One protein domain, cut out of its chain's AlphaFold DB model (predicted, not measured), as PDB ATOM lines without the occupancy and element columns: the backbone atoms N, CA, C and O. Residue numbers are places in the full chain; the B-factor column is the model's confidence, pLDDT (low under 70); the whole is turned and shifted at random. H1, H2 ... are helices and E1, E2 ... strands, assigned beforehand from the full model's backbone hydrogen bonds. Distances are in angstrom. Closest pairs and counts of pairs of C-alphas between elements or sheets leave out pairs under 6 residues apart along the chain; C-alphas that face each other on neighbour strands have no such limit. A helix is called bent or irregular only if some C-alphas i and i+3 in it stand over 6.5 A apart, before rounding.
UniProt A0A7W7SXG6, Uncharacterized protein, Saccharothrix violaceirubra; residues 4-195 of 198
ATOM      1  N   LEU A   4     -39.156  39.457 -33.784       41.75
ATOM      2  CA  LEU A   4     -40.449  39.906 -33.251       41.75
ATOM      3  C   LEU A   4     -40.707  39.430 -31.809       41.75
ATOM      4  O   LEU A   4     -41.250  40.180 -30.999       41.75
ATOM      5  N   ALA A   5     -40.249  38.227 -31.444       45.19
ATOM      6  CA  ALA A   5     -40.407  37.703 -30.086       45.19
ATOM      7  C   ALA A   5     -39.582  38.502 -29.060       45.19
ATOM      8  O   ALA A   5     -40.018  38.712 -27.930       45.19
ATOM      9  N   ALA A   6     -38.407  38.997 -29.458       41.44
ATOM     10  CA  ALA A   6     -37.565  39.834 -28.606       41.44
ATOM     11  C   ALA A   6     -38.171  41.232 -28.379       41.44
ATOM     12  O   ALA A   6     -38.105  41.752 -27.264       41.44
ATOM     13  N   ALA A   7     -38.799  41.819 -29.402       40.62
ATOM     14  CA  ALA A   7     -39.453  43.126 -29.314       40.62
ATOM     15  C   ALA A   7     -40.715  43.095 -28.427       40.62
ATOM     16  O   ALA A   7     -40.851  43.916 -27.522       40.62
ATOM     17  N   VAL A   8     -41.587  42.093 -28.602       46.19
ATOM     18  CA  VAL A   8     -42.780  41.887 -27.752       46.19
ATOM     19  C   VAL A   8     -42.386  41.650 -26.289       46.19
ATOM     20  O   VAL A   8     -43.003  42.196 -25.370       46.19
ATOM     21  N   ARG A   9     -41.308  40.888 -26.061       50.50
ATOM     22  CA  ARG A   9     -40.747  40.640 -24.728       50.50
ATOM     23  C   ARG A   9     -40.252  41.938 -24.073       50.50
ATOM     24  O   ARG A   9     -40.548  42.150 -22.905       50.50
ATOM     25  N   ARG A  10     -39.565  42.829 -24.802       52.81
ATOM     26  CA  ARG A  10     -39.108  44.136 -24.276       52.81
ATOM     27  C   ARG A  10     -40.258  45.059 -23.872       52.81
ATOM     28  O   ARG A  10     -40.130  45.770 -22.883       52.81
ATOM     29  N   LEU A  11     -41.371  45.025 -24.603       53.28
ATOM     30  CA  LEU A  11     -42.529  45.885 -24.334       53.28
ATOM     31  C   LEU A  11     -43.391  45.387 -23.161       53.28
ATOM     32  O   LEU A  11     -43.975  46.193 -22.445       53.28
ATOM     33  N   THR A  12     -43.462  44.072 -22.935       56.88
ATOM     34  CA  THR A  12     -44.350  43.479 -21.914       56.88
ATOM     35  C   THR A  12     -43.637  43.084 -20.624       56.88
ATOM     36  O   THR A  12     -44.270  43.074 -19.571       56.88
ATOM     37  N   LEU A  13     -42.324  42.816 -20.658       59.75
ATOM     38  CA  LEU A  13     -41.531  42.461 -19.471       59.75
ATOM     39  C   LEU A  13     -41.682  43.448 -18.305       59.75
ATOM     40  O   LEU A  13     -41.870  42.970 -17.189       59.75
ATOM     41  N   PRO A  14     -41.652  44.781 -18.508       63.09
ATOM     42  CA  PRO A  14     -41.839  45.730 -17.409       63.09
ATOM     43  C   PRO A  14     -43.230  45.633 -16.767       63.09
ATOM     44  O   PRO A  14     -43.375  45.781 -15.556       63.09
ATOM     45  N   VAL A  15     -44.258  45.329 -17.567       64.44
ATOM     46  CA  VAL A  15     -45.637  45.146 -17.090       64.44
ATOM     47  C   VAL A  15     -45.790  43.812 -16.359       64.44
ATOM     48  O   VAL A  15     -46.455  43.754 -15.331       64.44
ATOM     49  N   VAL A  16     -45.150  42.747 -16.846       69.94
ATOM     50  CA  VAL A  16     -45.204  41.409 -16.235       69.94
ATOM     51  C   VAL A  16     -44.402  41.355 -14.934       69.94
ATOM     52  O   VAL A  16     -44.916  40.851 -13.938       69.94
ATOM     53  N   ARG A  17     -43.196  41.942 -14.895       77.50
ATOM     54  CA  ARG A  17     -42.348  42.016 -13.686       77.50
ATOM     55  C   ARG A  17     -42.999  42.776 -12.529       77.50
ATOM     56  O   ARG A  17     -42.608  42.611 -11.384       77.50
ATOM     57  N   ARG A  18     -44.053  43.554 -12.795       84.38
ATOM     58  CA  ARG A  18     -44.890  44.145 -11.742       84.38
ATOM     59  C   ARG A  18     -45.618  43.091 -10.890       84.38
ATOM     60  O   ARG A  18     -46.035  43.403  -9.778       84.38
ATOM     61  N   PHE A  19     -45.819  41.882 -11.410       87.81
ATOM     62  CA  PHE A  19     -46.671  40.857 -10.799       87.81
ATOM     63  C   PHE A  19     -45.967  39.518 -10.554       87.81
ATOM     64  O   PHE A  19     -46.575  38.621  -9.979       87.81
ATOM     65  N   THR A  20     -44.710  39.372 -10.970       93.69
ATOM     66  CA  THR A  20     -43.883  38.183 -10.728       93.69
ATOM     67  C   THR A  20     -42.425  38.597 -10.573       93.69
ATOM     68  O   THR A  20     -41.985  39.527 -11.250       93.69
ATOM     69  N   ALA A  21     -41.678  37.889  -9.728       94.50
ATOM     70  CA  ALA A  21     -40.223  38.016  -9.674       94.50
ATOM     71  C   ALA A  21     -39.581  37.595 -11.004       94.50
ATOM     72  O   ALA A  21     -38.647  38.219 -11.499       94.50
ATOM     73  N   GLY A  22     -40.145  36.570 -11.641       93.56
ATOM     74  CA  GLY A  22     -39.593  35.968 -12.840       93.56
ATOM     75  C   GLY A  22     -39.887  34.478 -12.890       93.56
ATOM     76  O   GLY A  22     -40.911  34.011 -12.387       93.56
ATOM     77  N   ARG A  23     -39.020  33.721 -13.562       94.06
ATOM     78  CA  ARG A  23     -39.235  32.284 -13.808       94.06
ATOM     79  C   ARG A  23     -38.189  31.395 -13.145       94.06
ATOM     80  O   ARG A  23     -38.343  30.179 -13.215       94.06
ATOM     81  N   THR A  24     -37.156  31.978 -12.546       95.94
ATOM     82  CA  THR A  24     -36.009  31.259 -11.980       95.94
ATOM     83  C   THR A  24     -35.923  31.422 -10.463       95.94
ATOM     84  O   THR A  24     -36.646  32.231  -9.885       95.94
ATOM     85  N   VAL A  25     -35.058  30.624  -9.832       96.75
ATOM     86  CA  VAL A  25     -34.715  30.746  -8.406       96.75
ATOM     87  C   VAL A  25     -34.014  32.078  -8.140       96.75
ATOM     88  O   VAL A  25     -34.495  32.838  -7.310       96.75
ATOM     89  N   SER A  26     -32.986  32.414  -8.925       97.25
ATOM     90  CA  SER A  26     -32.274  33.696  -8.810       97.25
ATOM     91  C   SER A  26     -33.209  34.904  -8.954       97.25
ATOM     92  O   SER A  26     -33.142  35.799  -8.124       97.25
ATOM     93  N   ASP A  27     -34.172  34.895  -9.892       97.31
ATOM     94  CA  ASP A  27     -35.177  35.973  -9.971       97.31
ATOM     95  C   ASP A  27     -35.927  36.160  -8.631       97.31
ATOM     96  O   ASP A  27     -36.264  37.281  -8.248       97.31
ATOM     97  N   ALA A  28     -36.248  35.056  -7.945       97.94
ATOM     98  CA  ALA A  28     -36.984  35.068  -6.686       97.94
ATOM     99  C   ALA A  28     -36.119  35.540  -5.510       97.94
ATOM    100  O   ALA A  28     -36.623  36.289  -4.674       97.94
ATOM    101  N   VAL A  29     -34.845  35.141  -5.473       98.56
ATOM    102  CA  VAL A  29     -33.868  35.593  -4.470       98.56
ATOM    103  C   VAL A  29     -33.612  37.092  -4.619       98.56
ATOM    104  O   VAL A  29     -33.814  37.819  -3.652       98.56
ATOM    105  N   ASP A  30     -33.328  37.578  -5.833       98.25
ATOM    106  CA  ASP A  30     -33.112  39.007  -6.113       98.25
ATOM    107  C   ASP A  30     -34.325  39.857  -5.689       98.25
ATOM    108  O   ASP A  30     -34.203  40.960  -5.145       98.25
ATOM    109  N   ALA A  31     -35.534  39.348  -5.953       98.00
ATOM    110  CA  ALA A  31     -36.768  40.012  -5.554       98.00
ATOM    111  C   ALA A  31     -36.957  40.010  -4.033       98.00
ATOM    112  O   ALA A  31     -37.441  41.006  -3.493       98.00
ATOM    113  N   ALA A  32     -36.608  38.913  -3.355       98.56
ATOM    114  CA  ALA A  32     -36.682  38.817  -1.905       98.56
ATOM    115  C   ALA A  32     -35.702  39.792  -1.244       98.56
ATOM    116  O   ALA A  32     -36.140  40.608  -0.441       98.56
ATOM    117  N   GLU A  33     -34.435  39.786  -1.659       98.56
ATOM    118  CA  GLU A  33     -33.395  40.710  -1.190       98.56
ATOM    119  C   GLU A  33     -33.841  42.169  -1.348       98.56
ATOM    120  O   GLU A  33     -33.945  42.906  -0.370       98.56
ATOM    121  N   THR A  34     -34.268  42.554  -2.557       98.00
ATOM    122  CA  THR A  34     -34.741  43.919  -2.840       98.00
ATOM    123  C   THR A  34     -35.898  44.351  -1.931       98.00
ATOM    124  O   THR A  34     -36.019  45.528  -1.588       98.00
ATOM    125  N   LEU A  35     -36.817  43.440  -1.599       98.12
ATOM    126  CA  LEU A  35     -37.986  43.752  -0.773       98.12
ATOM    127  C   LEU A  35     -37.644  43.779   0.719       98.12
ATOM    128  O   LEU A  35     -38.157  44.649   1.425       98.12
ATOM    129  N   VAL A  36     -36.773  42.881   1.174       98.38
ATOM    130  CA  VAL A  36     -36.264  42.856   2.550       98.38
ATOM    131  C   VAL A  36     -35.451  44.114   2.841       98.38
ATOM    132  O   VAL A  36     -35.723  44.784   3.835       98.38
ATOM    133  N   ASP A  37     -34.591  44.545   1.916       97.81
ATOM    134  CA  ASP A  37     -33.852  45.813   2.010       97.81
ATOM    135  C   ASP A  37     -34.772  47.044   2.083       97.81
ATOM    136  O   ASP A  37     -34.419  48.084   2.640       97.81
ATOM    137  N   GLN A  38     -35.987  46.940   1.537       96.88
ATOM    138  CA  GLN A  38     -37.020  47.977   1.638       96.88
ATOM    139  C   GLN A  38     -37.827  47.910   2.946       96.88
ATOM    140  O   GLN A  38     -38.746  48.715   3.127       96.88
ATOM    141  N   GLY A  39     -37.513  46.973   3.844       97.00
ATOM    142  CA  GLY A  39     -38.195  46.764   5.120       97.00
ATOM    143  C   GLY A  39     -39.476  45.929   5.025       97.00
ATOM    144  O   GLY A  39     -40.328  46.017   5.912       97.00
ATOM    145  N   PHE A  40     -39.659  45.153   3.952       98.19
ATOM    146  CA  PHE A  40     -40.797  44.244   3.804       98.19
ATOM    147  C   PHE A  40     -40.423  42.800   4.131       98.19
ATOM    148  O   PHE A  40     -39.341  42.334   3.801       98.19
ATOM    149  N   ARG A  41     -41.384  42.045   4.667       98.12
ATOM    150  CA  ARG A  41     -41.314  40.575   4.666       98.12
ATOM    151  C   ARG A  41     -41.759  40.024   3.318       98.12
ATOM    152  O   ARG A  41     -42.448  40.709   2.557       98.12
ATOM    153  N   VAL A  42     -41.431  38.773   3.014       98.50
ATOM    154  CA  VAL A  42     -41.697  38.177   1.696       98.50
ATOM    155  C   VAL A  42     -42.409  36.832   1.828       98.50
ATOM    156  O   VAL A  42     -42.098  36.028   2.699       98.50
ATOM    157  N   THR A  43     -43.386  36.580   0.958       98.25
ATOM    158  CA  THR A  43     -43.884  35.225   0.672       98.25
ATOM    159  C   THR A  43     -43.506  34.881  -0.760       98.25
ATOM    160  O   THR A  43     -44.064  35.473  -1.688       98.25
ATOM    161  N   LEU A  44     -42.609  33.918  -0.968       98.19
ATOM    162  CA  LEU A  44     -42.291  33.409  -2.303       98.19
ATOM    163  C   LEU A  44     -43.260  32.285  -2.672       98.19
ATOM    164  O   LEU A  44     -43.233  31.201  -2.090       98.19
ATOM    165  N   ALA A  45     -44.115  32.537  -3.659       96.94
ATOM    166  CA  ALA A  45     -45.134  31.593  -4.096       96.94
ATOM    167  C   ALA A  45     -44.746  30.976  -5.446       96.94
ATOM    168  O   ALA A  45     -44.863  31.612  -6.500       96.94
ATOM    169  N   GLY A  46     -44.233  29.745  -5.413       95.75
ATOM    170  CA  GLY A  46     -43.606  29.124  -6.579       95.75
ATOM    171  C   GLY A  46     -44.569  28.264  -7.387       95.75
ATOM    172  O   GLY A  46     -45.034  27.222  -6.929       95.75
ATOM    173  N   GLY A  47     -44.829  28.674  -8.629       95.00
ATOM    174  CA  GLY A  47     -45.665  27.942  -9.578       95.00
ATOM    175  C   GLY A  47     -44.831  27.090 -10.531       95.00
ATOM    176  O   GLY A  47     -44.072  27.625 -11.344       95.00
ATOM    177  N   GLY A  48     -45.014  25.768 -10.503       93.44
ATOM    178  CA  GLY A  48     -44.260  24.849 -11.364       93.44
ATOM    179  C   GLY A  48     -42.774  24.735 -11.040       93.44
ATOM    180  O   GLY A  48     -41.991  24.493 -11.952       93.44
ATOM    181  N   VAL A  49     -42.414  24.939  -9.778       95.44
ATOM    182  CA  VAL A  49     -41.056  24.782  -9.252       95.44
ATOM    183  C   VAL A  49     -40.929  23.370  -8.680       95.44
ATOM    184  O   VAL A  49     -41.801  22.938  -7.926       95.44
ATOM    185  N   ASP A  50     -39.890  22.638  -9.075       94.75
ATOM    186  CA  ASP A  50     -39.605  21.284  -8.587       94.75
ATOM    187  C   ASP A  50     -38.820  21.290  -7.262       94.75
ATOM    188  O   ASP A  50     -38.382  22.331  -6.772       94.75
ATOM    189  N   GLY A  51     -38.664  20.107  -6.658       93.56
ATOM    190  CA  GLY A  51     -37.997  19.957  -5.361       93.56
ATOM    191  C   GLY A  51     -36.522  20.377  -5.370       93.56
ATOM    192  O   GLY A  51     -36.083  21.036  -4.434       93.56
ATOM    193  N   GLU A  52     -35.772  20.062  -6.430       95.69
ATOM    194  CA  GLU A  52     -34.358  20.456  -6.560       95.69
ATOM    195  C   GLU A  52     -34.192  21.975  -6.683       95.69
ATOM    196  O   GLU A  52     -33.230  22.558  -6.187       95.69
ATOM    197  N   SER A  53     -35.135  22.647  -7.341       96.88
ATOM    198  CA  SER A  53     -35.163  24.106  -7.415       96.88
ATOM    199  C   SER A  53     -35.528  24.739  -6.072       96.88
ATOM    200  O   SER A  53     -34.979  25.787  -5.745       96.88
ATOM    201  N   TYR A  54     -36.398  24.114  -5.269       96.75
ATOM    202  CA  TYR A  54     -36.651  24.567  -3.896       96.75
ATOM    203  C   TYR A  54     -35.444  24.373  -2.978       96.75
ATOM    204  O   TYR A  54     -35.187  25.253  -2.166       96.75
ATOM    205  N   LEU A  55     -34.681  23.285  -3.125       96.94
ATOM    206  CA  LEU A  55     -33.419  23.111  -2.396       96.94
ATOM    207  C   LEU A  55     -32.454  24.259  -2.679       96.94
ATOM    208  O   LEU A  55     -32.053  24.948  -1.746       96.94
ATOM    209  N   ARG A  56     -32.187  24.531  -3.959       97.69
ATOM    210  CA  ARG A  56     -31.335  25.658  -4.364       97.69
ATOM    211  C   ARG A  56     -31.857  26.996  -3.853       97.69
ATOM    212  O   ARG A  56     -31.084  27.802  -3.359       97.69
ATOM    213  N   LEU A  57     -33.172  27.219  -3.920       98.25
ATOM    214  CA  LEU A  57     -33.785  28.434  -3.382       98.25
ATOM    215  C   LEU A  57     -33.511  28.594  -1.885       98.25
ATOM    216  O   LEU A  57     -33.152  29.681  -1.452       98.25
ATOM    217  N   VAL A  58     -33.681  27.535  -1.094       98.25
ATOM    218  CA  VAL A  58     -33.445  27.596   0.353       98.25
ATOM    219  C   VAL A  58     -31.965  27.808   0.665       98.25
ATOM    220  O   VAL A  58     -31.654  28.617   1.531       98.25
ATOM    221  N   GLU A  59     -31.060  27.151  -0.061       98.06
ATOM    222  CA  GLU A  59     -29.611  27.353   0.071       98.06
ATOM    223  C   GLU A  59     -29.201  28.799  -0.250       98.06
ATOM    224  O   GLU A  59     -28.463  29.412   0.520       98.06
ATOM    225  N   GLU A  60     -29.710  29.372  -1.344       98.38
ATOM    226  CA  GLU A  60     -29.420  30.755  -1.739       98.38
ATOM    227  C   GLU A  60     -30.010  31.771  -0.746       98.38
ATOM    228  O   GLU A  60     -29.319  32.705  -0.338       98.38
ATOM    229  N   LEU A  61     -31.248  31.567  -0.277       98.50
ATOM    230  CA  LEU A  61     -31.846  32.407   0.769       98.50
ATOM    231  C   LEU A  61     -31.073  32.306   2.091       98.50
ATOM    232  O   LEU A  61     -30.913  33.315   2.776       98.50
ATOM    233  N   ALA A  62     -30.590  31.116   2.456       97.81
ATOM    234  CA  ALA A  62     -29.772  30.917   3.650       97.81
ATOM    235  C   ALA A  62     -28.437  31.657   3.534       97.81
ATOM    236  O   ALA A  62     -28.049  32.371   4.458       97.81
ATOM    237  N   ALA A  63     -27.762  31.529   2.388       97.38
ATOM    238  CA  ALA A  63     -26.506  32.217   2.112       97.38
ATOM    239  C   ALA A  63     -26.664  33.747   2.139       97.38
ATOM    240  O   ALA A  63     -25.757  34.443   2.594       97.38
ATOM    241  N   GLY A  64     -27.818  34.261   1.704       96.88
ATOM    242  CA  GLY A  64     -28.171  35.681   1.779       96.88
ATOM    243  C   GLY A  64     -28.725  36.147   3.132       96.88
ATOM    244  O   GLY A  64     -29.016  37.328   3.280       96.88
ATOM    245  N   GLY A  65     -28.913  35.259   4.116       97.69
ATOM    246  CA  GLY A  65     -29.511  35.614   5.411       97.69
ATOM    247  C   GLY A  65     -31.001  35.989   5.347       97.69
ATOM    248  O   GLY A  65     -31.510  36.641   6.251       97.69
ATOM    249  N   LEU A  66     -31.719  35.573   4.301       98.12
ATOM    250  CA  LEU A  66     -33.093  36.002   3.998       98.12
ATOM    251  C   LEU A  66     -34.184  35.091   4.591       98.12
ATOM    252  O   LEU A  66     -35.373  35.393   4.464       98.12
ATOM    253  N   LEU A  67     -33.813  33.961   5.209       96.38
ATOM    254  CA  LEU A  67     -34.765  32.940   5.680       96.38
ATOM    255  C   LEU A  67     -35.683  33.407   6.821       96.38
ATOM    256  O   LEU A  67     -36.773  32.861   6.979       96.38
ATOM    257  N   GLU A  68     -35.270  34.389   7.623       95.31
ATOM    258  CA  GLU A  68     -36.090  34.886   8.736       95.31
ATOM    259  C   GLU A  68     -37.317  35.674   8.242       95.31
ATOM    260  O   GLU A  68     -38.434  35.502   8.758       95.31
ATOM    261  N   ASP A  69     -37.113  36.484   7.199       97.44
ATOM    262  CA  ASP A  69     -38.110  37.389   6.625       97.44
ATOM    263  C   ASP A  69     -38.824  36.821   5.390       97.44
ATOM    264  O   ASP A  69     -39.788  37.423   4.903       97.44
ATOM    265  N   THR A  70     -38.407  35.645   4.910       98.19
ATOM    266  CA  THR A  70     -38.970  34.993   3.722       98.19
ATOM    267  C   THR A  70     -39.667  33.681   4.070       98.19
ATOM    268  O   THR A  70     -39.035  32.698   4.446       98.19
ATOM    269  N   ASP A  71     -40.979  33.637   3.845       97.25
ATOM    270  CA  ASP A  71     -41.775  32.413   3.938       97.25
ATOM    271  C   ASP A  71     -42.017  31.841   2.526       97.25
ATOM    272  O   ASP A  71     -42.117  32.579   1.540       97.25
ATOM    273  N   LEU A  72     -42.140  30.518   2.407       97.44
ATOM    274  CA  LEU A  72     -42.356  29.831   1.131       97.44
ATOM    275  C   LEU A  72     -43.786  29.300   1.005       97.44
ATOM    276  O   LEU A  72     -44.320  28.691   1.927       97.44
ATOM    277  N   GLU A  73     -44.398  29.463  -0.164       95.56
ATOM    278  CA  GLU A  73     -45.689  28.864  -0.524       95.56
ATOM    279  C   GLU A  73     -45.478  27.893  -1.704       95.56
ATOM    280  O   GLU A  73     -45.599  28.295  -2.870       95.56
ATOM    281  N   PRO A  74     -45.092  26.631  -1.422       94.88
ATOM    282  CA  PRO A  74     -44.759  25.657  -2.451       94.88
ATOM    283  C   PRO A  74     -45.981  24.952  -3.057       94.88
ATOM    284  O   PRO A  74     -46.966  24.683  -2.376       94.88
ATOM    285  N   GLU A  75     -45.891  24.583  -4.342       91.25
ATOM    286  CA  GLU A  75     -46.807  23.612  -4.977       91.25
ATOM    287  C   GLU A  75     -46.390  22.147  -4.740       91.25
ATOM    288  O   GLU A  75     -47.163  21.233  -5.035       91.25
ATOM    289  N   VAL A  76     -45.163  21.924  -4.264       92.56
ATOM    290  CA  VAL A  76     -44.653  20.605  -3.866       92.56
ATOM    291  C   VAL A  76     -45.012  20.310  -2.408       92.56
ATOM    292  O   VAL A  76     -45.571  21.154  -1.710       92.56
ATOM    293  N   ASP A  77     -44.678  19.107  -1.945       93.75
ATOM    294  CA  ASP A  77     -44.857  18.692  -0.555       93.75
ATOM    295  C   ASP A  77     -44.203  19.686   0.425       93.75
ATOM    296  O   ASP A  77     -42.986  19.901   0.409       93.75
ATOM    297  N   ALA A  78     -45.035  20.293   1.271       92.50
ATOM    298  CA  ALA A  78     -44.631  21.307   2.232       92.50
ATOM    299  C   ALA A  78     -43.658  20.764   3.288       92.50
ATOM    300  O   ALA A  78     -42.760  21.494   3.701       92.50
ATOM    301  N   ASP A  79     -43.788  19.502   3.700       94.44
ATOM    302  CA  ASP A  79     -42.934  18.930   4.746       94.44
ATOM    303  C   ASP A  79     -41.520  18.682   4.234       94.44
ATOM    304  O   ASP A  79     -40.548  18.895   4.961       94.44
ATOM    305  N   ARG A  80     -41.383  18.359   2.943       94.25
ATOM    306  CA  ARG A  80     -40.069  18.306   2.293       94.25
ATOM    307  C   ARG A  80     -39.388  19.663   2.296       94.25
ATOM    308  O   ARG A  80     -38.203  19.717   2.584       94.25
ATOM    309  N   VAL A  81     -40.117  20.742   2.006       95.94
ATOM    310  CA  VAL A  81     -39.558  22.106   2.006       95.94
ATOM    311  C   VAL A  81     -39.221  22.566   3.429       95.94
ATOM    312  O   VAL A  81     -38.159  23.149   3.638       95.94
ATOM    313  N   ARG A  82     -40.060  22.247   4.425       95.19
ATOM    314  CA  ARG A  82     -39.760  22.511   5.845       95.19
ATOM    315  C   ARG A  82     -38.494  21.799   6.312       95.19
ATOM    316  O   ARG A  82     -37.702  22.396   7.034       95.19
ATOM    317  N   ALA A  83     -38.273  20.558   5.874       95.69
ATOM    318  CA  ALA A  83     -37.074  19.790   6.211       95.69
ATOM    319  C   ALA A  83     -35.770  20.425   5.690       95.69
ATOM    320  O   ALA A  83     -34.698  20.091   6.187       95.69
ATOM    321  N   LEU A  84     -35.851  21.360   4.735       94.00
ATOM    322  CA  LEU A  84     -34.706  22.141   4.247       94.00
ATOM    323  C   LEU A  84     -34.375  23.342   5.151       94.00
ATOM    324  O   LEU A  84     -33.397  24.034   4.902       94.00
ATOM    325  N   GLY A  85     -35.182  23.608   6.185       92.88
ATOM    326  CA  GLY A  85     -34.994  24.724   7.118       92.88
ATOM    327  C   GLY A  85     -35.794  25.986   6.782       92.88
ATOM    328  O   GLY A  85     -35.646  26.997   7.464       92.88
ATOM    329  N   ALA A  86     -36.659  25.949   5.765       94.12
ATOM    330  CA  ALA A  86     -37.499  27.085   5.395       94.12
ATOM    331  C   ALA A  86     -38.847  27.092   6.129       94.12
ATOM    332  O   ALA A  86     -39.480  26.050   6.333       94.12
ATOM    333  N   ARG A  87     -39.353  28.289   6.453       95.38
ATOM    334  CA  ARG A  87     -40.733  28.448   6.923       95.38
ATOM    335  C   ARG A  87     -41.689  28.299   5.739       95.38
ATOM    336  O   ARG A  87     -41.543  28.979   4.727       95.38
ATOM    337  N   VAL A  88     -42.691  27.429   5.871       95.56
ATOM    338  CA  VAL A  88     -43.715  27.220   4.837       95.56
ATOM    339  C   VAL A  88     -45.051  27.809   5.270       95.56
ATOM    340  O   VAL A  88     -45.577  27.453   6.328       95.56
ATOM    341  N   VAL A  89     -45.607  28.666   4.414       93.50
ATOM    342  CA  VAL A  89     -46.888  29.351   4.587       93.50
ATOM    343  C   VAL A  89     -48.015  28.352   4.819       93.50
ATOM    344  O   VAL A  89     -48.264  27.455   4.013       93.50
ATOM    345  N   ARG A  90     -48.771  28.574   5.895       90.38
ATOM    346  CA  ARG A  90     -50.047  27.905   6.139       90.38
ATOM    347  C   ARG A  90     -51.190  28.812   5.705       90.38
ATOM    348  O   ARG A  90     -51.705  29.611   6.488       90.38
ATOM    349  N   ARG A  91     -51.564  28.720   4.428       90.38
ATOM    350  CA  ARG A  91     -52.674  29.500   3.870       90.38
ATOM    351  C   ARG A  91     -54.004  28.830   4.177       90.38
ATOM    352  O   ARG A  91     -54.197  27.660   3.860       90.38
ATOM    353  N   VAL A  92     -54.926  29.590   4.755       88.62
ATOM    354  CA  VAL A  92     -56.273  29.125   5.096       88.62
ATOM    355  C   VAL A  92     -57.309  30.011   4.400       88.62
ATOM    356  O   VAL A  92     -57.245  31.239   4.516       88.62
ATOM    357  N   PRO A  93     -58.254  29.437   3.636       86.31
ATOM    358  CA  PRO A  93     -59.338  30.217   3.061       86.31
ATOM    359  C   PRO A  93     -60.313  30.637   4.164       86.31
ATOM    360  O   PRO A  93     -60.669  29.832   5.026       86.31
ATOM    361  N   ALA A  94     -60.788  31.883   4.117       82.62
ATOM    362  CA  ALA A  94     -61.795  32.360   5.062       82.62
ATOM    363  C   ALA A  94     -63.059  31.483   5.033       82.62
ATOM    364  O   ALA A  94     -63.651  31.257   3.979       82.62
ATOM    365  N   SER A  95     -63.488  30.979   6.186       78.31
ATOM    366  CA  SER A  95     -64.730  30.219   6.315       78.31
ATOM    367  C   SER A  95     -65.272  30.310   7.732       78.31
ATOM    368  O   SER A  95     -64.509  30.484   8.679       78.31
ATOM    369  N   ASP A  96     -66.573  30.086   7.887       61.62
ATOM    370  CA  ASP A  96     -67.266  30.110   9.182       61.62
ATOM    371  C   ASP A  96     -66.748  29.068  10.192       61.62
ATOM    372  O   ASP A  96     -67.128  29.085  11.359       61.62
ATOM    373  N   ARG A  97     -65.897  28.134   9.746       64.44
ATOM    374  CA  ARG A  97     -65.321  27.049  10.551       64.44
ATOM    375  C   ARG A  97     -63.839  27.232  10.847       64.44
ATOM    376  O   ARG A  97     -63.201  26.267  11.261       64.44
ATOM    377  N   LEU A  98     -63.267  28.411  10.595       67.88
ATOM    378  CA  LEU A  98     -61.866  28.644  10.923       67.88
ATOM    379  C   LEU A  98     -61.669  28.469  12.436       67.88
ATOM    380  O   LEU A  98     -62.104  29.304  13.227       67.88
ATOM    381  N   ALA A  99     -61.029  27.367  12.827       61.62
ATOM    382  CA  ALA A  99     -60.560  27.190  14.187       61.62
ATOM    383  C   ALA A  99     -59.460  28.223  14.428       61.62
ATOM    384  O   ALA A  99     -58.511  28.326  13.646       61.62
ATOM    385  N   VAL A 100     -59.618  29.027  15.479       62.34
ATOM    386  CA  VAL A 100     -58.579  29.966  15.884       62.34
ATOM    387  C   VAL A 100     -57.481  29.156  16.555       62.34
ATOM    388  O   VAL A 100     -57.579  28.781  17.720       62.34
ATOM    389  N   GLU A 101     -56.480  28.804  15.764       58.94
ATOM    390  CA  GLU A 101     -55.304  28.083  16.223       58.94
ATOM    391  C   GLU A 101     -54.215  29.065  16.665       58.94
ATOM    392  O   GLU A 101     -54.137  30.191  16.172       58.94
ATOM    393  N   SER A 102     -53.359  28.628  17.591       58.38
ATOM    394  CA  SER A 102     -52.237  29.430  18.095       58.38
ATOM    395  C   SER A 102     -51.142  29.672  17.045       58.38
ATOM    396  O   SER A 102     -50.365  30.614  17.184       58.38
ATOM    397  N   ASP A 103     -51.087  28.853  15.991       69.12
ATOM    398  CA  ASP A 103     -50.065  28.938  14.945       69.12
ATOM    399  C   ASP A 103     -50.366  30.033  13.914       69.12
ATOM    400  O   ASP A 103     -51.507  30.199  13.474       69.12
ATOM    401  N   ARG A 104     -49.313  30.718  13.442       85.81
ATOM    402  CA  ARG A 104     -49.385  31.737  12.379       85.81
ATOM    403  C   ARG A 104     -50.108  31.195  11.134       85.81
ATOM    404  O   ARG A 104     -49.716  30.183  10.549       85.81
ATOM    405  N   VAL A 105     -51.158  31.900  10.708       89.75
ATOM    406  CA  VAL A 105     -51.986  31.583   9.528       89.75
ATOM    407  C   VAL A 105     -51.988  32.723   8.529       89.75
ATOM    408  O   VAL A 105     -52.072  33.879   8.924       89.75
ATOM    409  N   HIS A 106     -51.993  32.394   7.237       93.44
ATOM    410  CA  HIS A 106     -52.227  33.361   6.165       93.44
ATOM    411  C   HIS A 106     -53.695  33.270   5.744       93.44
ATOM    412  O   HIS A 106     -54.068  32.412   4.937       93.44
ATOM    413  N   LEU A 107     -54.540  34.126   6.321       93.94
ATOM    414  CA  LEU A 107     -55.960  34.196   5.990       93.94
ATOM    415  C   LEU A 107     -56.127  34.809   4.599       93.94
ATOM    416  O   LEU A 107     -55.831  35.988   4.398       93.94
ATOM    417  N   ALA A 108     -56.648  34.026   3.658       91.81
ATOM    418  CA  ALA A 108     -56.890  34.460   2.288       91.81
ATOM    419  C   ALA A 108     -58.386  34.641   1.991       91.81
ATOM    420  O   ALA A 108     -59.233  33.846   2.410       91.81
ATOM    421  N   GLU A 109     -58.705  35.677   1.215       88.00
ATOM    422  CA  GLU A 109     -60.034  35.850   0.625       88.00
ATOM    423  C   GLU A 109     -60.369  34.699  -0.333       88.00
ATOM    424  O   GLU A 109     -59.524  34.245  -1.104       88.00
ATOM    425  N   ARG A 110     -61.635  34.267  -0.343       84.75
ATOM    426  CA  ARG A 110     -62.119  33.198  -1.239       84.75
ATOM    427  C   ARG A 110     -62.585  33.679  -2.610       84.75
ATOM    428  O   ARG A 110     -62.928  32.862  -3.460       84.75
ATOM    429  N   GLY A 111     -62.648  34.989  -2.825       85.44
ATOM    430  CA  GLY A 111     -63.107  35.570  -4.079       85.44
ATOM    431  C   GLY A 111     -63.803  36.917  -3.893       85.44
ATOM    432  O   GLY A 111     -63.891  37.432  -2.782       85.44
ATOM    433  N   PRO A 112     -64.323  37.502  -4.984       87.75
ATOM    434  CA  PRO A 112     -64.769  38.893  -4.994       87.75
ATOM    435  C   PRO A 112     -66.193  39.112  -4.459       87.75
ATOM    436  O   PRO A 112     -66.625  40.264  -4.370       87.75
ATOM    437  N   SER A 113     -66.945  38.047  -4.155       92.12
ATOM    438  CA  SER A 113     -68.353  38.163  -3.763       92.12
ATOM    439  C   SER A 113     -68.507  38.896  -2.430       92.12
ATOM    440  O   SER A 113     -67.642  38.838  -1.557       92.12
ATOM    441  N   HIS A 114     -69.638  39.581  -2.251       92.62
ATOM    442  CA  HIS A 114     -69.919  40.259  -0.988       92.62
ATOM    443  C   HIS A 114     -69.940  39.273   0.192       92.62
ATOM    444  O   HIS A 114     -69.340  39.555   1.223       92.62
ATOM    445  N   ALA A 115     -70.538  38.092   0.007       91.88
ATOM    446  CA  ALA A 115     -70.539  37.030   1.011       91.88
ATOM    447  C   ALA A 115     -69.114  36.595   1.403       91.88
ATOM    448  O   ALA A 115     -68.806  36.559   2.588       91.88
ATOM    449  N   ALA A 116     -68.214  36.389   0.432       90.88
ATOM    450  CA  ALA A 116     -66.824  36.020   0.716       90.88
ATOM    451  C   ALA A 116     -66.078  37.106   1.510       90.88
ATOM    452  O   ALA A 116     -65.269  36.792   2.382       90.88
ATOM    453  N   LYS A 117     -66.369  38.385   1.246       93.31
ATOM    454  CA  LYS A 117     -65.809  39.510   2.013       93.31
ATOM    455  C   LYS A 117     -66.354  39.557   3.439       93.31
ATOM    456  O   LYS A 117     -65.599  39.851   4.362       93.31
ATOM    457  N   LEU A 118     -67.636  39.245   3.636       93.25
ATOM    458  CA  LEU A 118     -68.224  39.132   4.973       93.25
ATOM    459  C   LEU A 118     -67.600  37.975   5.763       93.25
ATOM    460  O   LEU A 118     -67.222  38.180   6.916       93.25
ATOM    461  N   ASP A 119     -67.428  36.803   5.145       91.62
ATOM    462  CA  ASP A 119     -66.751  35.648   5.758       91.62
ATOM    463  C   ASP A 119     -65.310  35.991   6.142       91.62
ATOM    464  O   ASP A 119     -64.854  35.673   7.242       91.62
ATOM    465  N   TYR A 120     -64.602  36.698   5.259       94.19
ATOM    466  CA  TYR A 120     -63.250  37.176   5.522       94.19
ATOM    467  C   TYR A 120     -63.201  38.087   6.748       94.19
ATOM    468  O   TYR A 120     -62.425  37.830   7.665       94.19
ATOM    469  N   VAL A 121     -64.067  39.103   6.825       95.69
ATOM    470  CA  VAL A 121     -64.109  40.019   7.978       95.69
ATOM    471  C   VAL A 121     -64.514  39.293   9.268       95.69
ATOM    472  O   VAL A 121     -63.972  39.601  10.329       95.69
ATOM    473  N   ARG A 122     -65.403  38.290   9.202       93.81
ATOM    474  CA  ARG A 122     -65.710  37.424  10.356       93.81
ATOM    475  C   ARG A 122     -64.464  36.696  10.864       93.81
ATOM    476  O   ARG A 122     -64.198  36.722  12.064       93.81
ATOM    477  N   CYS A 123     -63.682  36.107   9.961       94.38
ATOM    478  CA  CYS A 123     -62.432  35.429  10.310       94.38
ATOM    479  C   CYS A 123     -61.381  36.404  10.860       94.38
ATOM    480  O   CYS A 123     -60.720  36.088  11.844       94.38
ATOM    481  N   VAL A 124     -61.253  37.599  10.269       95.00
ATOM    482  CA  VAL A 124     -60.369  38.668  10.770       95.00
ATOM    483  C   VAL A 124     -60.699  38.997  12.223       95.00
ATOM    484  O   VAL A 124     -59.806  38.997  13.062       95.00
ATOM    485  N   ASN A 125     -61.976  39.214  12.540       94.88
ATOM    486  CA  ASN A 125     -62.409  39.517  13.903       94.88
ATOM    487  C   ASN A 125     -62.072  38.382  14.882       94.88
ATOM    488  O   ASN A 125     -61.570  38.644  15.971       94.88
ATOM    489  N   ALA A 126     -62.315  37.129  14.488       92.12
ATOM    490  CA  ALA A 126     -62.002  35.969  15.319       92.12
ATOM    491  C   ALA A 126     -60.492  35.835  15.590       92.12
ATOM    492  O   ALA A 126     -60.093  35.570  16.722       92.12
ATOM    493  N   LEU A 127     -59.654  36.061  14.574       92.69
ATOM    494  CA  LEU A 127     -58.196  35.994  14.704       92.69
ATOM    495  C   LEU A 127     -57.624  37.165  15.514       92.69
ATOM    496  O   LEU A 127     -56.727  36.955  16.322       92.69
ATOM    497  N   LEU A 128     -58.149  38.383  15.339       93.69
ATOM    498  CA  LEU A 128     -57.728  39.553  16.119       93.69
ATOM    499  C   LEU A 128     -58.119  39.445  17.600       93.69
ATOM    500  O   LEU A 128     -57.419  39.986  18.448       93.69
ATOM    501  N   ALA A 129     -59.205  38.737  17.919       92.19
ATOM    502  CA  ALA A 129     -59.632  38.493  19.297       92.19
ATOM    503  C   ALA A 129     -58.747  37.478  20.051       92.19
ATOM    504  O   ALA A 129     -58.872  37.343  21.267       92.19
ATOM    505  N   ALA A 130     -57.877  36.749  19.350       89.00
ATOM    506  CA  ALA A 130     -57.046  35.688  19.907       89.00
ATOM    507  C   ALA A 130     -55.562  36.087  19.979       89.00
ATOM    508  O   ALA A 130     -55.128  36.985  19.260       89.00
ATOM    509  N   PRO A 131     -54.736  35.425  20.811       85.31
ATOM    510  CA  PRO A 131     -53.345  35.834  21.035       85.31
ATOM    511  C   PRO A 131     -52.380  35.523  19.878       85.31
ATOM    512  O   PRO A 131     -51.227  35.931  19.950       85.31
ATOM    513  N   GLY A 132     -52.812  34.816  18.827       88.00
ATOM    514  CA  GLY A 132     -51.950  34.443  17.700       88.00
ATOM    515  C   GLY A 132     -51.457  35.636  16.872       88.00
ATOM    516  O   GLY A 132     -51.908  36.765  17.053       88.00
ATOM    517  N   GLU A 133     -50.559  35.369  15.924       90.88
ATOM    518  CA  GLU A 133     -49.973  36.366  15.012       90.88
ATOM    519  C   GLU A 133     -50.446  36.132  13.567       90.88
ATOM    520  O   GLU A 133     -49.697  35.601  12.741       90.88
ATOM    521  N   PRO A 134     -51.711  36.444  13.239       93.69
ATOM    522  CA  PRO A 134     -52.259  36.171  11.919       93.69
ATOM    523  C   PRO A 134     -51.627  37.058  10.840       93.69
ATOM    524  O   PRO A 134     -51.258  38.211  11.069       93.69
ATOM    525  N   VAL A 135     -51.583  36.525   9.624       95.88
ATOM    526  CA  VAL A 135     -51.228  37.241   8.402       95.88
ATOM    527  C   VAL A 135     -52.497  37.410   7.568       95.88
ATOM    528  O   VAL A 135     -53.120  36.432   7.148       95.88
ATOM    529  N   PHE A 136     -52.902  38.648   7.311       96.50
ATOM    530  CA  PHE A 136     -54.109  38.953   6.544       96.50
ATOM    531  C   PHE A 136     -53.763  39.189   5.077       96.50
ATOM    532  O   PHE A 136     -53.241  40.240   4.706       96.50
ATOM    533  N   SER A 137     -54.040  38.194   4.234       95.31
ATOM    534  CA  SER A 137     -53.717  38.218   2.807       95.31
ATOM    535  C   SER A 137     -54.870  38.782   1.984       95.31
ATOM    536  O   SER A 137     -55.885  38.110   1.784       95.31
ATOM    537  N   THR A 138     -54.714  40.008   1.485       92.88
ATOM    538  CA  THR A 138     -55.733  40.669   0.662       92.88
ATOM    539  C   THR A 138     -55.116  41.672  -0.313       92.88
ATOM    540  O   THR A 138     -54.139  42.362  -0.023       92.88
ATOM    541  N   GLY A 139     -55.699  41.750  -1.511       89.12
ATOM    542  CA  GLY A 139     -55.440  42.832  -2.463       89.12
ATOM    543  C   GLY A 139     -56.508  43.932  -2.437       89.12
ATOM    544  O   GLY A 139     -56.340  44.951  -3.113       89.12
ATOM    545  N   ASP A 140     -57.614  43.739  -1.706       91.94
ATOM    546  CA  ASP A 140     -58.713  44.700  -1.627       91.94
ATOM    547  C   ASP A 140     -58.375  45.797  -0.612       91.94
ATOM    548  O   ASP A 140     -58.314  45.579   0.598       91.94
ATOM    549  N   ARG A 141     -58.198  47.023  -1.115       91.56
ATOM    550  CA  ARG A 141     -57.889  48.197  -0.289       91.56
ATOM    551  C   ARG A 141     -58.935  48.459   0.795       91.56
ATOM    552  O   ARG A 141     -58.569  48.907   1.873       91.56
ATOM    553  N   ARG A 142     -60.208  48.148   0.535       93.81
ATOM    554  CA  ARG A 142     -61.280  48.316   1.524       93.81
ATOM    555  C   ARG A 142     -61.113  47.335   2.677       93.81
ATOM    556  O   ARG A 142     -61.326  47.706   3.822       93.81
ATOM    557  N   LEU A 143     -60.714  46.094   2.391       95.81
ATOM    558  CA  LEU A 143     -60.449  45.113   3.445       95.81
ATOM    559  C   LEU A 143     -59.205  45.480   4.249       95.81
ATOM    560  O   LEU A 143     -59.231  45.341   5.463       95.81
ATOM    561  N   VAL A 144     -58.159  46.009   3.607       95.00
ATOM    562  CA  VAL A 144     -56.976  46.546   4.305       95.00
ATOM    563  C   VAL A 144     -57.369  47.631   5.315       95.00
ATOM    564  O   VAL A 144     -56.945  47.575   6.470       95.00
ATOM    565  N   GLU A 145     -58.202  48.588   4.899       94.44
ATOM    566  CA  GLU A 145     -58.724  49.651   5.769       94.44
ATOM    567  C   GLU A 145     -59.546  49.062   6.930       94.44
ATOM    568  O   GLU A 145     -59.269  49.359   8.094       94.44
ATOM    569  N   ILE A 146     -60.467  48.135   6.631       96.88
ATOM    570  CA  ILE A 146     -61.287  47.443   7.638       96.88
ATOM    571  C   ILE A 146     -60.421  46.677   8.643       96.88
ATOM    572  O   ILE A 146     -60.675  46.764   9.839       96.88
ATOM    573  N   ILE A 147     -59.391  45.944   8.203       96.88
ATOM    574  CA  ILE A 147     -58.475  45.230   9.108       96.88
ATOM    575  C   ILE A 147     -57.839  46.218  10.090       96.88
ATOM    576  O   ILE A 147     -57.785  45.933  11.282       96.88
ATOM    577  N   GLY A 148     -57.402  47.390   9.616       95.44
ATOM    578  CA  GLY A 148     -56.812  48.413  10.480       95.44
ATOM    579  C   GLY A 148     -57.797  48.969  11.510       95.44
ATOM    580  O   GLY A 148     -57.431  49.203  12.660       95.44
ATOM    581  N   GLU A 149     -59.059  49.179  11.133       96.56
ATOM    582  CA  GLU A 149     -60.116  49.576  12.074       96.56
ATOM    583  C   GLU A 149     -60.420  48.473  13.095       96.56
ATOM    584  O   GLU A 149     -60.504  48.743  14.293       96.56
ATOM    585  N   ARG A 150     -60.522  47.216  12.646       97.62
ATOM    586  CA  ARG A 150     -60.766  46.067  13.528       97.62
ATOM    587  C   ARG A 150     -59.607  45.827  14.484       97.62
ATOM    588  O   ARG A 150     -59.855  45.587  15.657       97.62
ATOM    589  N   ALA A 151     -58.365  45.951  14.029       96.62
ATOM    590  CA  ALA A 151     -57.195  45.812  14.888       96.62
ATOM    591  C   ALA A 151     -57.224  46.817  16.047       96.62
ATOM    592  O   ALA A 151     -56.984  46.429  17.185       96.62
ATOM    593  N   ARG A 152     -57.612  48.074  15.785       95.38
ATOM    594  CA  ARG A 152     -57.809  49.083  16.840       95.38
ATOM    595  C   ARG A 152     -58.939  48.710  17.796       95.38
ATOM    596  O   ARG A 152     -58.781  48.875  18.992       95.38
ATOM    597  N   TRP A 153     -60.054  48.192  17.280       97.19
ATOM    598  CA  TRP A 153     -61.182  47.748  18.111       97.19
ATOM    599  C   TRP A 153     -60.814  46.608  19.074       97.19
ATOM    600  O   TRP A 153     -61.361  46.529  20.167       97.19
ATOM    601  N   TYR A 154     -59.909  45.721  18.659       95.94
ATOM    602  CA  TYR A 154     -59.406  44.608  19.470       95.94
ATOM    603  C   TYR A 154     -58.109  44.943  20.228       95.94
ATOM    604  O   TYR A 154     -57.439  44.027  20.700       95.94
ATOM    605  N   ASP A 155     -57.723  46.223  20.304       95.69
ATOM    606  CA  ASP A 155     -56.496  46.690  20.964       95.69
ATOM    607  C   ASP A 155     -55.224  45.949  20.505       95.69
ATOM    608  O   ASP A 155     -54.293  45.697  21.273       95.69
ATOM    609  N   ARG A 156     -55.165  45.584  19.218       94.25
ATOM    610  CA  ARG A 156     -54.027  44.871  18.630       94.25
ATOM    611  C   ARG A 156     -52.918  45.846  18.247       94.25
ATOM    612  O   ARG A 156     -53.117  46.656  17.335       94.25
ATOM    613  N   PRO A 157     -51.730  45.763  18.874       90.88
ATOM    614  CA  PRO A 157     -50.630  46.647  18.527       90.88
ATOM    615  C   PRO A 157     -50.043  46.281  17.152       90.88
ATOM    616  O   PRO A 157     -50.115  45.114  16.738       90.88
ATOM    617  N   PRO A 158     -49.422  47.238  16.440       88.00
ATOM    618  CA  PRO A 158     -48.592  46.929  15.280       88.00
ATOM    619  C   PRO A 158     -47.547  45.853  15.611       88.00
ATOM    620  O   PRO A 158     -47.038  45.801  16.728       88.00
ATOM    621  N   GLY A 159     -47.265  44.963  14.658       87.75
ATOM    622  CA  GLY A 159     -46.369  43.817  14.859       87.75
ATOM    623  C   GLY A 159     -47.050  42.575  15.443       87.75
ATOM    624  O   GLY A 159     -46.543  41.477  15.257       87.75
ATOM    625  N   SER A 160     -48.234  42.706  16.059       92.31
ATOM    626  CA  SER A 160     -49.019  41.547  16.530       92.31
ATOM    627  C   SER A 160     -49.795  40.830  15.415       92.31
ATOM    628  O   SER A 160     -50.485  39.845  15.665       92.31
ATOM    629  N   PHE A 161     -49.739  41.346  14.190       94.94
ATOM    630  CA  PHE A 161     -50.299  40.758  12.976       94.94
ATOM    631  C   PHE A 161     -49.579  41.363  11.763       94.94
ATOM    632  O   PHE A 161     -48.990  42.446  11.860       94.94
ATOM    633  N   GLU A 162     -49.651  40.694  10.614       96.38
ATOM    634  CA  GLU A 162     -49.043  41.178   9.370       96.38
ATOM    635  C   GLU A 162     -50.103  41.413   8.287       96.38
ATOM    636  O   GLU A 162     -51.079  40.668   8.166       96.38
ATOM    637  N   TYR A 163     -49.886  42.421   7.443       97.50
ATOM    638  CA  TYR A 163     -50.598  42.546   6.170       97.50
ATOM    639  C   TYR A 163     -49.829  41.793   5.094       97.50
ATOM    640  O   TYR A 163     -48.666  42.106   4.871       97.50
ATOM    641  N   GLU A 164     -50.466  40.880   4.361       97.62
ATOM    642  CA  GLU A 164     -49.879  40.317   3.144       97.62
ATOM    643  C   GLU A 164     -50.571  40.881   1.902       97.62
ATOM    644  O   GLU A 164     -51.774  40.714   1.699       97.62
ATOM    645  N   VAL A 165     -49.789  41.534   1.043       95.56
ATOM    646  CA  VAL A 165     -50.266  42.171  -0.190       95.56
ATOM    647  C   VAL A 165     -49.548  41.595  -1.413       95.56
ATOM    648  O   VAL A 165     -48.382  41.208  -1.323       95.56
ATOM    649  N   PRO A 166     -50.190  41.529  -2.593       94.38
ATOM    650  CA  PRO A 166     -49.518  41.060  -3.803       94.38
ATOM    651  C   PRO A 166     -48.400  42.025  -4.236       94.38
ATOM    652  O   PRO A 166     -48.534  43.235  -4.068       94.38
ATOM    653  N   LEU A 167     -47.341  41.519  -4.881       93.94
ATOM    654  CA  LEU A 167     -46.195  42.301  -5.390       93.94
ATOM    655  C   LEU A 167     -46.583  43.605  -6.117       93.94
ATOM    656  O   LEU A 167     -45.993  44.669  -5.904       93.94
ATOM    657  N   GLY A 168     -47.629  43.542  -6.943       89.94
ATOM    658  CA  GLY A 168     -48.124  44.680  -7.718       89.94
ATOM    659  C   GLY A 168     -49.011  45.669  -6.948       89.94
ATOM    660  O   GLY A 168     -49.480  46.641  -7.558       89.94
ATOM    661  N   ALA A 169     -49.276  45.438  -5.658       89.31
ATOM    662  CA  ALA A 169     -50.151  46.267  -4.837       89.31
ATOM    663  C   ALA A 169     -49.620  47.697  -4.699       89.31
ATOM    664  O   ALA A 169     -48.419  47.953  -4.597       89.31
ATOM    665  N   ARG A 170     -50.553  48.650  -4.684       87.75
ATOM    666  CA  ARG A 170     -50.274  50.054  -4.363       87.75
ATOM    667  C   ARG A 170     -50.457  50.258  -2.858       87.75
ATOM    668  O   ARG A 170     -51.282  49.585  -2.254       87.75
ATOM    669  N   GLY A 171     -49.724  51.200  -2.266       88.69
ATOM    670  CA  GLY A 171     -49.919  51.596  -0.863       88.69
ATOM    671  C   GLY A 171     -49.154  50.781   0.187       88.69
ATOM    672  O   GLY A 171     -49.224  51.135   1.357       88.69
ATOM    673  N   ARG A 172     -48.362  49.765  -0.193       93.56
ATOM    674  CA  ARG A 172     -47.536  48.990   0.762       93.56
ATOM    675  C   ARG A 172     -46.582  49.858   1.597       93.56
ATOM    676  O   ARG A 172     -46.473  49.659   2.799       93.56
ATOM    677  N   HIS A 173     -45.964  50.871   0.983       94.50
ATOM    678  CA  HIS A 173     -45.084  51.806   1.691       94.50
ATOM    679  C   HIS A 173     -45.861  52.694   2.668       94.50
ATOM    680  O   HIS A 173     -45.339  53.024   3.720       94.50
ATOM    681  N   ALA A 174     -47.115  53.043   2.355       93.50
ATOM    682  CA  ALA A 174     -47.954  53.804   3.276       93.50
ATOM    683  C   ALA A 174     -48.327  52.966   4.508       93.50
ATOM    684  O   ALA A 174     -48.266  53.475   5.619       93.50
ATOM    685  N   LEU A 175     -48.646  51.677   4.332       93.31
ATOM    686  CA  LEU A 175     -48.881  50.762   5.458       93.31
ATOM    687  C   LEU A 175     -47.636  50.606   6.340       93.31
ATOM    688  O   LEU A 175     -47.733  50.724   7.558       93.31
ATOM    689  N   SER A 176     -46.470  50.393   5.726       94.69
ATOM    690  CA  SER A 176     -45.198  50.289   6.449       94.69
ATOM    691  C   SER A 176     -44.846  51.589   7.187       94.69
ATOM    692  O   SER A 176     -44.493  51.546   8.360       94.69
ATOM    693  N   ALA A 177     -45.052  52.756   6.566       94.19
ATOM    694  CA  ALA A 177     -44.835  54.060   7.204       94.19
ATOM    695  C   ALA A 177     -45.766  54.323   8.404       94.19
ATOM    696  O   ALA A 177     -45.434  55.126   9.271       94.19
ATOM    697  N   LEU A 178     -46.912  53.638   8.480       91.81
ATOM    698  CA  LEU A 178     -47.804  53.646   9.645       91.81
ATOM    699  C   LEU A 178     -47.361  52.665  10.752       91.81
ATOM    700  O   LEU A 178     -48.072  52.501  11.740       91.81
ATOM    701  N   GLY A 179     -46.204  52.014  10.599       92.50
ATOM    702  CA  GLY A 179     -45.633  51.071  11.564       92.50
ATOM    703  C   GLY A 179     -46.154  49.639  11.435       92.50
ATOM    704  O   GLY A 179     -45.847  48.802  12.281       92.50
ATOM    705  N   HIS A 180     -46.948  49.328  10.407       95.31
ATOM    706  CA  HIS A 180     -47.440  47.969  10.200       95.31
ATOM    707  C   HIS A 180     -46.364  47.060   9.597       95.31
ATOM    708  O   HIS A 180     -45.658  47.449   8.665       95.31
ATOM    709  N   THR A 181     -46.314  45.805  10.049       96.69
ATOM    710  CA  THR A 181     -45.549  44.755   9.370       96.69
ATOM    711  C   THR A 181     -46.251  44.391   8.066       96.69
ATOM    712  O   THR A 181     -47.416  43.977   8.062       96.69
ATOM    713  N   VAL A 182     -45.549  44.569   6.947       97.62
ATOM    714  CA  VAL A 182     -46.076  44.303   5.608       97.62
ATOM    715  C   VAL A 182     -45.255  43.205   4.949       97.62
ATOM    716  O   VAL A 182     -44.042  43.328   4.785       97.62
ATOM    717  N   ARG A 183     -45.951  42.154   4.531       97.69
ATOM    718  CA  ARG A 183     -45.445  41.047   3.739       97.69
ATOM    719  C   ARG A 183     -45.873  41.193   2.285       97.69
ATOM    720  O   ARG A 183     -47.034  41.471   1.980       97.69
ATOM    721  N   VAL A 184     -44.945  40.989   1.362       98.00
ATOM    722  CA  VAL A 184     -45.205  41.038  -0.074       98.00
ATOM    723  C   VAL A 184     -45.230  39.620  -0.623       98.00
ATOM    724  O   VAL A 184     -44.240  38.897  -0.565       98.00
ATOM    725  N   ARG A 185     -46.371  39.215  -1.187       97.00
ATOM    726  CA  ARG A 185     -46.504  37.931  -1.877       97.00
ATOM    727  C   ARG A 185     -45.995  38.050  -3.307       97.00
ATOM    728  O   ARG A 185     -46.555  38.797  -4.117       97.00
ATOM    729  N   VAL A 186     -44.956  37.283  -3.608       97.75
ATOM    730  CA  VAL A 186     -44.173  37.323  -4.840       97.75
ATOM    731  C   VAL A 186     -44.324  35.994  -5.581       97.75
ATOM    732  O   VAL A 186     -43.730  34.987  -5.194       97.75
ATOM    733  N   PRO A 187     -45.125  35.956  -6.658       97.25
ATOM    734  CA  PRO A 187     -45.161  34.804  -7.545       97.25
ATOM    735  C   PRO A 187     -43.825  34.636  -8.270       97.25
ATOM    736  O   PRO A 187     -43.237  35.625  -8.715       97.25
ATOM    737  N   PHE A 188     -43.383  33.395  -8.453       97.25
ATOM    738  CA  PHE A 188     -42.230  33.070  -9.294       97.25
ATOM    739  C   PHE A 188     -42.375  31.687  -9.942       97.25
ATOM    740  O   PHE A 188     -43.296  30.921  -9.645       97.25
ATOM    741  N   GLY A 189     -41.468  31.377 -10.866       96.31
ATOM    742  CA  GLY A 189     -41.360  30.061 -11.490       96.31
ATOM    743  C   GLY A 189     -42.055  29.933 -12.853       96.31
ATOM    744  O   GLY A 189     -42.718  30.858 -13.341       96.31
ATOM    745  N   PRO A 190     -41.901  28.781 -13.531       93.94
ATOM    746  CA  PRO A 190     -42.393  28.566 -14.890       93.94
ATOM    747  C   PRO A 190     -43.901  28.756 -15.065       93.94
ATOM    748  O   PRO A 190     -44.321  29.131 -16.164       93.94
ATOM    749  N   ARG A 191     -44.680  28.508 -14.004       93.94
ATOM    750  CA  ARG A 191     -46.147  28.594 -13.954       93.94
ATOM    751  C   ARG A 191     -46.636  29.640 -12.943       93.94
ATOM    752  O   ARG A 191     -47.709  29.479 -12.368       93.94
ATOM    753  N   TRP A 192     -45.889  30.732 -12.749       89.94
ATOM    754  CA  TRP A 192     -46.237  31.819 -11.815       89.94
ATOM    755  C   TRP A 192     -47.679  32.350 -11.975       89.94
ATOM    756  O   TRP A 192     -48.309  32.740 -11.001       89.94
ATOM    757  N   TYR A 193     -48.242  32.326 -13.187       86.38
ATOM    758  CA  TYR A 193     -49.604  32.794 -13.479       86.38
ATOM    759  C   TYR A 193     -50.719  31.905 -12.898       86.38
ATOM    760  O   TYR A 193     -51.878  32.326 -12.860       86.38
ATOM    761  N   ALA A 194     -50.400  30.670 -12.500       85.69
ATOM    762  CA  ALA A 194     -51.341  29.734 -11.885       85.69
ATOM    763  C   ALA A 194     -51.363  29.840 -10.350       85.69
ATOM    764  O   ALA A 194     -52.271  29.312  -9.706       85.69
ATOM    765  N   VAL A 195     -50.388  30.540  -9.764       83.69
ATOM    766  CA  VAL A 195     -50.266  30.725  -8.317       83.69
ATOM    767  C   VAL A 195     -51.488  31.474  -7.779       83.69
ATOM    768  O   VAL A 195     -51.852  32.537  -8.279       83.69
TER     769      VAL A 195
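AT A GLANCE: This is residues 4 to 195 of the 198 residues of an uncharacterized protein of Saccharothrix violaceirubra (UniProt A0A7W7SXG6). Seven parallel strands form a small, irregular barrel, nearly closed, with its gap between the edge strands E2 and E3, and helices H3, H2, H7, H6 and H5 follow one another round its outside. H4 sits by the E2 edge, the link of residues 83 to 90 crosses the gap, and residues 4 to 12 of H1 stick out far beyond one end of the barrel. The printed part has 192 residues with seven named helices and seven named strands, in the order H1 H2 E1 H3 E2 H4 E3 E4 H5 E5 H6 E6 H7 E7; the sheet's order is E2 E1 E7 E6 E5 E4 E3, and the class is mixed, helices and strands. The whole is compact, with a radius of gyration of the C-alphas of 16.9 A and spans of 52 by 38 by 30 A.

HOW THE PARTS SIT: The sheet runs E2, residues 70 to 74, E1, residues 41 to 46, E7, residues 181 to 188, E6, residues 162 to 166, E5, residues 135 to 137, E4, residues 106 to 108, and E3, residues 91 to 93. It is strongly twisted and curled like part of a barrel, the way across it turning by 155 degrees; its edge strands E2 and E3 are only just apart, at 8.3 A. Within hydrogen-bond range are N 73 and O 44 for E2 and E1, 2.8 A; N 43 and O 184 for E1 and E7, 2.9 A; N 183 and O 163 for E7 and E6, 2.7 A; N 164 and O 136 for E6 and E5, 2.9 A; N 137 and O 107 for E5 and E4, 2.8 A; and N 108 and O 92 for E4 and E3, 3.0 A. H2, H3, H5, H6 and H7, residues 25 to 37, 51 to 63, 114 to 128, 141 to 153 and 172 to 177, are on one face, an arrangement in two layers, helices and sheet. Four strand-helix-strand units, each two parallel neighbour strands with a helix between, have right-handed crossovers: E1, H3, E2; E4, H5, E5; E5, H6, E6; and E6, H7, E7. H2 lies over E1 at a height over the sheet of 8.9 A, along the strands, at 12 degrees to E1 on the local plane. H7 lies over E7 at a height of 8.7 A. H5 touches H6, closest at the C-alphas of Leu 128 and Ala 151, 6.4 A. H2 touches H3 with its residues 25 to 29 alone, closest at the C-alphas of Val 25 and Leu 57, 5.6 A. H4, residues 78 to 82, only grazes the sheet. H1, residues 4 to 16, is not on the sheet and touches no helix. Every O i to N i+4 pair is within hydrogen-bond range in H2, H3, H4, H5, H6 and H7, and 7 of 9 are in H1.

IN THESE COORDINATES: H1 begins at C-alpha 4, (-40.449, 39.906, -33.251), and is irregular, only just: C-alphas 11 and 14 are 7.0 A apart. H2 measures 18.3 A from first to last C-alpha, H3 18.4 A, H5 21.0 A and H6 18.7 A. E1 measures 16.2 A, and E7, the longest strand, 22.3 A, ending at C-alpha 188, (-42.230, 33.070, -9.294).

THE WHOLE: The C-alphas farthest apart, those of Leu 4 and Asp 155, are 56.9 A apart. Without residues 4 to 12, which stand free, the body spans 43 by 33 by 31 A. The printed part has no cut, and the link from E3 to E4, 12 residues, is long. Mean pLDDT of the printed part is 89.9, with residues 4 to 16 and 96 to 103 under 70.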